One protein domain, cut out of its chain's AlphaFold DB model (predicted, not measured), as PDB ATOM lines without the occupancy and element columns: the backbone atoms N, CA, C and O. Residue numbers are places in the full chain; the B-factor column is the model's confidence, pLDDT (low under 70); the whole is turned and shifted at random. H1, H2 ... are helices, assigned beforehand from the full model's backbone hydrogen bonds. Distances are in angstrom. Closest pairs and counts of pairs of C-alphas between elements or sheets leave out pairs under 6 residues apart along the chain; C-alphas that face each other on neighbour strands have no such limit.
ATOM      1  N   HIS A 148      -3.678  20.583  33.184       91.88
ATOM      2  CA  HIS A 148      -2.475  20.752  33.998       91.88
ATOM      3  C   HIS A 148      -1.403  21.553  33.263       91.88
ATOM      4  O   HIS A 148      -0.848  22.482  33.846       91.88
ATOM      5  N   LYS A 149      -1.181  21.259  31.977       92.12
ATOM      6  CA  LYS A 149      -0.231  21.999  31.149       92.12
ATOM      7  C   LYS A 149      -0.667  23.451  30.964       92.12
ATOM      8  O   LYS A 149       0.136  24.363  31.138       92.12
ATOM      9  N   THR A 150      -1.956  23.676  30.709       91.50
ATOM     10  CA  THR A 150      -2.533  25.025  30.608       91.50
ATOM     11  C   THR A 150      -2.318  25.830  31.892       91.50
ATOM     12  O   THR A 150      -1.918  26.995  31.836       91.50
ATOM     13  N   PHE A 151      -2.536  25.222  33.062       93.38
ATOM     14  CA  PHE A 151      -2.320  25.885  34.347       93.38
ATOM     15  C   PHE A 151      -0.839  26.131  34.636       93.38
ATOM     16  O   PHE A 151      -0.499  27.189  35.160       93.38
ATOM     17  N   GLU A 152       0.039  25.194  34.281       94.88
ATOM     18  CA  GLU A 152       1.486  25.350  34.428       94.88
ATOM     19  C   GLU A 152       2.014  26.506  33.570       94.88
ATOM     20  O   GLU A 152       2.724  27.377  34.079       94.88
ATOM     21  N   ASP A 153       1.606  26.575  32.302       93.25
ATOM     22  CA  ASP A 153       1.978  27.655  31.388       93.25
ATOM     23  C   ASP A 153       1.471  29.015  31.890       93.25
ATOM     24  O   ASP A 153       2.196  30.015  31.857       93.25
ATOM     25  N   ALA A 154       0.242  29.069  32.410       92.00
ATOM     26  CA  ALA A 154      -0.311  30.278  33.013       92.00
ATOM     27  C   ALA A 154       0.442  30.695  34.290       92.00
ATOM     28  O   ALA A 154       0.755  31.875  34.459       92.00
ATOM     29  N   ALA A 155       0.790  29.748  35.166       94.44
ATOM     30  CA  ALA A 155       1.568  30.029  36.371       94.44
ATOM     31  C   ALA A 155       2.975  30.544  36.031       94.44
ATOM     32  O   ALA A 155       3.408  31.551  36.589       94.44
ATOM     33  N   LYS A 156       3.656  29.930  35.056       95.06
ATOM     34  CA  LYS A 156       4.952  30.402  34.537       95.06
ATOM     35  C   LYS A 156       4.864  31.824  33.986       95.06
ATOM     36  O   LYS A 156       5.732  32.645  34.277       95.06
ATOM     37  N   LYS A 157       3.795  32.160  33.253       93.62
ATOM     38  CA  LYS A 157       3.558  33.536  32.780       93.62
ATOM     39  C   LYS A 157       3.458  34.520  33.947       93.62
ATOM     40  O   LYS A 157       4.114  35.558  33.912       93.62
ATOM     41  N   VAL A 158       2.713  34.186  35.000       92.25
ATOM     42  CA  VAL A 158       2.602  35.030  36.204       92.25
ATOM     43  C   VAL A 158       3.961  35.205  36.889       92.25
ATOM     44  O   VAL A 158       4.359  36.333  37.179       92.25
ATOM     45  N   LEU A 159       4.692  34.107  37.105       92.75
ATOM     46  CA  LEU A 159       5.988  34.102  37.795       92.75
ATOM     47  C   LEU A 159       7.100  34.793  36.990       92.75
ATOM     48  O   LEU A 159       8.013  35.366  37.574       92.75
ATOM     49  N   SER A 160       6.989  34.857  35.661       91.88
ATOM     50  CA  SER A 160       7.950  35.589  34.824       91.88
ATOM     51  C   SER A 160       7.881  37.120  34.961       91.88
ATOM     52  O   SER A 160       8.695  37.830  34.368       91.88
ATOM     53  N   ASN A 161       6.943  37.660  35.752       89.62
ATOM     54  CA  ASN A 161       6.844  39.095  36.001       89.62
ATOM     55  C   ASN A 161       8.094  39.623  36.744       89.62
ATOM     56  O   ASN A 161       8.310  39.283  37.914       89.62
ATOM     57  N   PRO A 162       8.879  40.537  36.139       87.31
ATOM     58  CA  PRO A 162      10.132  41.015  36.723       87.31
ATOM     59  C   PRO A 162       9.939  41.754  38.052       87.31
ATOM     60  O   PRO A 162      10.846  41.769  38.884       87.31
ATOM     61  N   LYS A 163       8.755  42.335  38.295       87.94
ATOM     62  CA  LYS A 163       8.447  42.990  39.572       87.94
ATOM     63  C   LYS A 163       8.362  41.992  40.724       87.94
ATOM     64  O   LYS A 163       8.729  42.354  41.833       87.94
ATOM     65  N   LEU A 164       7.899  40.763  40.492       87.31
ATOM     66  CA  LEU A 164       7.848  39.745  41.547       87.31
ATOM     67  C   LEU A 164       9.265  39.347  41.957       87.31
ATOM     68  O   LEU A 164       9.606  39.407  43.135       87.31
ATOM     69  N   LYS A 165      10.116  39.067  40.966       88.19
ATOM     70  CA  LYS A 165      11.520  38.705  41.184       88.19
ATOM     71  C   LYS A 165      12.322  39.788  41.905       88.19
ATOM     72  O   LYS A 165      13.207  39.464  42.687       88.19
ATOM     73  N   ALA A 166      12.021  41.060  41.651       89.56
ATOM     74  CA  ALA A 166      12.704  42.178  42.298       89.56
ATOM     75  C   ALA A 166      12.258  42.428  43.751       89.56
ATOM     76  O   ALA A 166      13.024  43.008  44.513       89.56
ATOM     77  N   ASN A 167      11.036  42.032  44.129       91.56
ATOM     78  CA  ASN A 167      10.434  42.387  45.423       91.56
ATOM     79  C   ASN A 167      10.313  41.212  46.409       91.56
ATOM     80  O   ASN A 167       9.943  41.434  47.559       91.56
ATOM     81  N   ILE A 168      10.581  39.978  45.978       91.62
ATOM     82  CA  ILE A 168      10.462  38.777  46.810       91.62
ATOM     83  C   ILE A 168      11.857  38.200  47.054       91.62
ATOM     84  O   ILE A 168      12.554  37.801  46.119       91.62
ATOM     85  N   GLU A 169      12.258  38.130  48.322       93.50
ATOM     86  CA  GLU A 169      13.480  37.433  48.726       93.50
ATOM     87  C   GLU A 169      13.362  35.930  48.425       93.50
ATOM     88  O   GLU A 169      12.292  35.341  48.569       93.50
ATOM     89  N   ASN A 170      14.453  35.304  47.967       94.62
ATOM     90  CA  ASN A 170      14.490  33.892  47.558       94.62
ATOM     91  C   ASN A 170      13.457  33.518  46.473       94.62
ATOM     92  O   ASN A 170      12.976  32.386  46.417       94.62
ATOM     93  N   PHE A 171      13.140  34.447  45.558       94.94
ATOM     94  CA  PHE A 171      12.140  34.236  44.503       94.94
ATOM     95  C   PHE A 171      12.338  32.944  43.693       94.94
ATOM     96  O   PHE A 171      11.367  32.254  43.403       94.94
ATOM     97  N   ASN A 172      13.579  32.585  43.352       93.81
ATOM     98  CA  ASN A 172      13.846  31.362  42.585       93.81
ATOM     99  C   ASN A 172      13.437  30.090  43.365       93.81
ATOM    100  O   ASN A 172      12.977  29.119  42.770       93.81
ATOM    101  N   GLU A 173      13.598  30.078  44.692       96.25
ATOM    102  CA  GLU A 173      13.169  28.957  45.539       96.25
ATOM    103  C   GLU A 173      11.643  28.893  45.622       96.25
ATOM    104  O   GLU A 173      11.069  27.810  45.508       96.25
ATOM    105  N   LEU A 174      10.984  30.052  45.738       94.94
ATOM    106  CA  LEU A 174       9.527  30.161  45.683       94.94
ATOM    107  C   LEU A 174       8.974  29.646  44.348       94.94
ATOM    108  O   LEU A 174       8.035  28.853  44.342       94.94
ATOM    109  N   GLU A 175       9.557  30.070  43.225       95.62
ATOM    110  CA  GLU A 175       9.173  29.630  41.880       95.62
ATOM    111  C   GLU A 175       9.269  28.104  41.752       95.62
ATOM    112  O   GLU A 175       8.288  27.453  41.386       95.62
ATOM    113  N   ASN A 176      10.398  27.514  42.152       96.31
ATOM    114  CA  ASN A 176      10.580  26.060  42.152       96.31
ATOM    115  C   ASN A 176       9.587  25.344  43.089       96.31
ATOM    116  O   ASN A 176       9.046  24.288  42.750       96.31
ATOM    117  N   GLY A 177       9.314  25.918  44.264       96.75
ATOM    118  CA  GLY A 177       8.337  25.392  45.218       96.75
ATOM    119  C   GLY A 177       6.902  25.417  44.683       96.75
ATOM    120  O   GLY A 177       6.140  24.478  44.907       96.75
ATOM    121  N   ILE A 178       6.536  26.453  43.928       96.00
ATOM    122  CA  ILE A 178       5.227  26.549  43.275       96.00
ATOM    123  C   ILE A 178       5.130  25.533  42.137       96.00
ATOM    124  O   ILE A 178       4.181  24.754  42.105       96.00
ATOM    125  N   LEU A 179       6.109  25.504  41.227       95.94
ATOM    126  CA  LEU A 179       6.074  24.657  40.028       95.94
ATOM    127  C   LEU A 179       6.232  23.156  40.322       95.94
ATOM    128  O   LEU A 179       5.945  22.327  39.465       95.94
ATOM    129  N   SER A 180       6.640  22.785  41.535       95.69
ATOM    130  CA  SER A 180       6.674  21.388  41.986       95.69
ATOM    131  C   SER A 180       5.359  20.907  42.615       95.69
ATOM    132  O   SER A 180       5.226  19.721  42.920       95.69
ATOM    133  N   ASN A 181       4.364  21.787  42.797       95.50
ATOM    134  CA  ASN A 181       3.092  21.448  43.429       95.50
ATOM    135  C   ASN A 181       1.894  21.919  42.596       95.50
ATOM    136  O   ASN A 181       1.608  23.111  42.482       95.50
ATOM    137  N   LEU A 182       1.111  20.963  42.095       92.56
ATOM    138  CA  LEU A 182      -0.053  21.237  41.254       92.56
ATOM    139  C   LEU A 182      -1.097  22.163  41.912       92.56
ATOM    140  O   LEU A 182      -1.696  22.993  41.233       92.56
ATOM    141  N   SER A 183      -1.319  22.053  43.225       92.38
ATOM    142  CA  SER A 183      -2.254  22.936  43.938       92.38
ATOM    143  C   SER A 183      -1.770  24.387  43.923       92.38
ATOM    144  O   SER A 183      -2.566  25.311  43.751       92.38
ATOM    145  N   TYR A 184      -0.457  24.600  44.047       95.00
ATOM    146  CA  TYR A 184       0.142  25.931  43.977       95.00
ATOM    147  C   TYR A 184       0.134  26.472  42.550       95.00
ATOM    148  O   TYR A 184      -0.278  27.614  42.355       95.00
ATOM    149  N   ILE A 185       0.455  25.637  41.555       95.44
ATOM    150  CA  ILE A 185       0.309  25.973  40.130       95.44
ATOM    151  C   ILE A 185      -1.107  26.494  39.846       95.44
ATOM    152  O   ILE A 185      -1.263  27.598  39.333       95.44
ATOM    153  N   LYS A 186      -2.143  25.744  40.248       93.38
ATOM    154  CA  LYS A 186      -3.556  26.109  40.043       93.38
ATOM    155  C   LYS A 186      -3.963  27.409  40.735       93.38
ATOM    156  O   LYS A 186      -4.842  28.118  40.256       93.38
ATOM    157  N   ARG A 187      -3.372  27.724  41.891       92.81
ATOM    158  CA  ARG A 187      -3.650  28.981  42.608       92.81
ATOM    159  C   ARG A 187      -2.994  30.171  41.919       92.81
ATOM    160  O   ARG A 187      -3.637  31.204  41.767       92.81
ATOM    161  N   VAL A 188      -1.744  30.015  41.494       92.75
ATOM    162  CA  VAL A 188      -0.964  31.078  40.850       92.75
ATOM    163  C   VAL A 188      -1.457  31.350  39.432       92.75
ATOM    164  O   VAL A 188      -1.544  32.511  39.046       92.75
ATOM    165  N   SER A 189      -1.860  30.323  38.678       92.31
ATOM    166  CA  SER A 189      -2.383  30.480  37.313       92.31
ATOM    167  C   SER A 189      -3.579  31.437  37.240       92.31
ATOM    168  O   SER A 189      -3.670  32.239  36.313       92.31
ATOM    169  N   LYS A 190      -4.443  31.440  38.263       89.69
ATOM    170  CA  LYS A 190      -5.610  32.335  38.364       89.69
ATOM    171  C   LYS A 190      -5.256  33.820  38.452       89.69
ATOM    172  O   LYS A 190      -6.125  34.660  38.228       89.69
ATOM    173  N   LEU A 191      -4.010  34.163  38.785       88.44
ATOM    174  CA  LEU A 191      -3.562  35.555  38.810       88.44
ATOM    175  C   LEU A 191      -3.394  36.148  37.412       88.44
ATOM    176  O   LEU A 191      -3.402  37.370  37.278       88.44
ATOM    177  N   LEU A 192      -3.262  35.310  36.378       85.06
ATOM    178  CA  LEU A 192      -3.084  35.775  35.005       85.06
ATOM    179  C   LEU A 192      -4.294  36.589  34.517       85.06
ATOM    180  O   LEU A 192      -4.128  37.592  33.833       85.06
ATOM    181  N   GLU A 193      -5.500  36.183  34.918       69.69
ATOM    182  CA  GLU A 193      -6.766  36.815  34.521       69.69
ATOM    183  C   GLU A 193      -7.215  37.932  35.472       69.69
ATOM    184  O   GLU A 193      -8.160  38.666  35.183       69.69
ATOM    185  N   LYS A 194      -6.544  38.083  36.619       67.88
ATOM    186  CA  LYS A 194      -6.898  39.055  37.658       67.88
ATOM    187  C   LYS A 194      -5.738  40.008  37.934       67.88
ATOM    188  O   LYS A 194      -5.068  39.859  38.968       67.88
ATOM    189  N   PRO A 195      -5.520  41.020  37.071       52.47
ATOM    190  CA  PRO A 195      -4.607  42.102  37.401       52.47
ATOM    191  C   PRO A 195      -5.069  42.733  38.726       52.47
ATOM    192  O   PRO A 195      -6.194  43.212  38.825       52.47
ATOM    193  N   ASN A 196      -4.204  42.695  39.745       53.78
ATOM    194  CA  ASN A 196      -4.406  43.206  41.117       53.78
ATOM    195  C   ASN A 196      -5.115  42.296  42.140       53.78
ATOM    196  O   ASN A 196      -5.535  42.789  43.186       53.78
ATOM    197  N   SER A 197      -5.223  40.982  41.918       51.53
ATOM    198  CA  SER A 197      -5.671  40.088  43.003       51.53
ATOM    199  C   SER A 197      -4.540  39.787  43.998       51.53
ATOM    200  O   SER A 197      -3.530  39.178  43.656       51.53
ATOM    201  N   LEU A 198      -4.702  40.249  45.241       39.12
ATOM    202  CA  LEU A 198      -3.852  39.875  46.373       39.12
ATOM    203  C   LEU A 198      -4.167  38.424  46.768       39.12
ATOM    204  O   LEU A 198      -5.327  38.092  47.010       39.12
ATOM    205  N   ILE A 199      -3.143  37.568  46.825       41.66
ATOM    206  CA  ILE A 199      -3.235  36.243  47.453       41.66
ATOM    207  C   ILE A 199      -2.942  36.428  48.941       41.66
ATOM    208  O   ILE A 199      -1.799  36.262  49.355       41.66
ATOM    209  N   PHE A 200      -3.955  36.786  49.725       38.22
ATOM    210  CA  PHE A 200      -3.969  36.560  51.171       38.22
ATOM    211  C   PHE A 200      -5.369  36.114  51.577       38.22
ATOM    212  O   PHE A 200      -6.334  36.825  51.215       38.22
TER     213      PHE A 200
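This is residues 148 to 200 of the 200 residues of an uncharacterized protein of Parvimonas sp. oral taxon 110 str. F0139 (UniProt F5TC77). Four short helices follow one another round a small ring: H1 and H3 make its two long sides and run opposite ways, H2 makes the turn between them at one end, and H4 comes back at the other end and packs across H1 at a steep angle. After H4, residues 190 to 200 trail away as a tail with no named element. The printed part has 53 residues with four named helices, in the order H1, H2, H3, H4, and no named strand; the class is all helix, with 35 residues in the helices. The whole is compact, with a radius of gyration of the C-alphas of 10.4 A, and the C-alphas span 27 by 24 by 19 A along their three main axes.

H1, residues 148 to 159, touches H4, residues 182 to 189, with 17 pairs of C-alphas within 8 A. Their closest C-alphas are those of Ala 155 and Ser 189, 4.1 A apart, and they run the same way at a steep tilt of 53 degrees. H1 and H2, residues 162 to 167, are close but not clearly touching: their closest C-alphas, those of Leu 159 and Lys 165, are 8.0 A apart, and the tilt is steep, 63 degrees. H2 and H3, residues 171 to 179, touch only at the corner by their link, and only just, with 3 pairs of C-alphas within 8 A; the closest are those of Lys 165 and Phe 171, 5.6 A apart. H1 and H3 only just touch, with 3 pairs within 8 A; they run opposite ways at a shallow tilt of 14 degrees, and their closest C-alphas, those of Leu 159 and Glu 175, are 6.8 A apart. H3 and H4 also touch only at the corner, and only just, with 3 pairs; the closest C-alphas are those of Ile 178 and Tyr 184, 5.2 A apart, at a steep tilt of 62 degrees. H2 and H4 are apart. In H1, H2, H3 and H4 every O i to N i+4 pair is within hydrogen-bond range.

H1 begins at C-alpha 148, at (-2.475, 20.752, 33.998), and is 16.3 A from first to last C-alpha. H2, residues 162 to 167, measures 8.8 A. H3, residues 171 to 179, begins at C-alpha 171, at (12.140, 34.236, 44.503), and measures 12.2 A. H4, residues 182 to 189, measures 10.3 A and ends at C-alpha 189, at (-2.383, 30.480, 37.313).

The two C-alphas farthest apart, those of His 148 and Asn 167, are 27.7 A apart. The printed part has no cut and ends at Phe 200, the chain's last residue. The links H1 to H2, H2 to H3 and H3 to H4 are tight. The mean pLDDT of the printed part is 86.5, and the model's confidence is low, under 70, in residues 193 to 200.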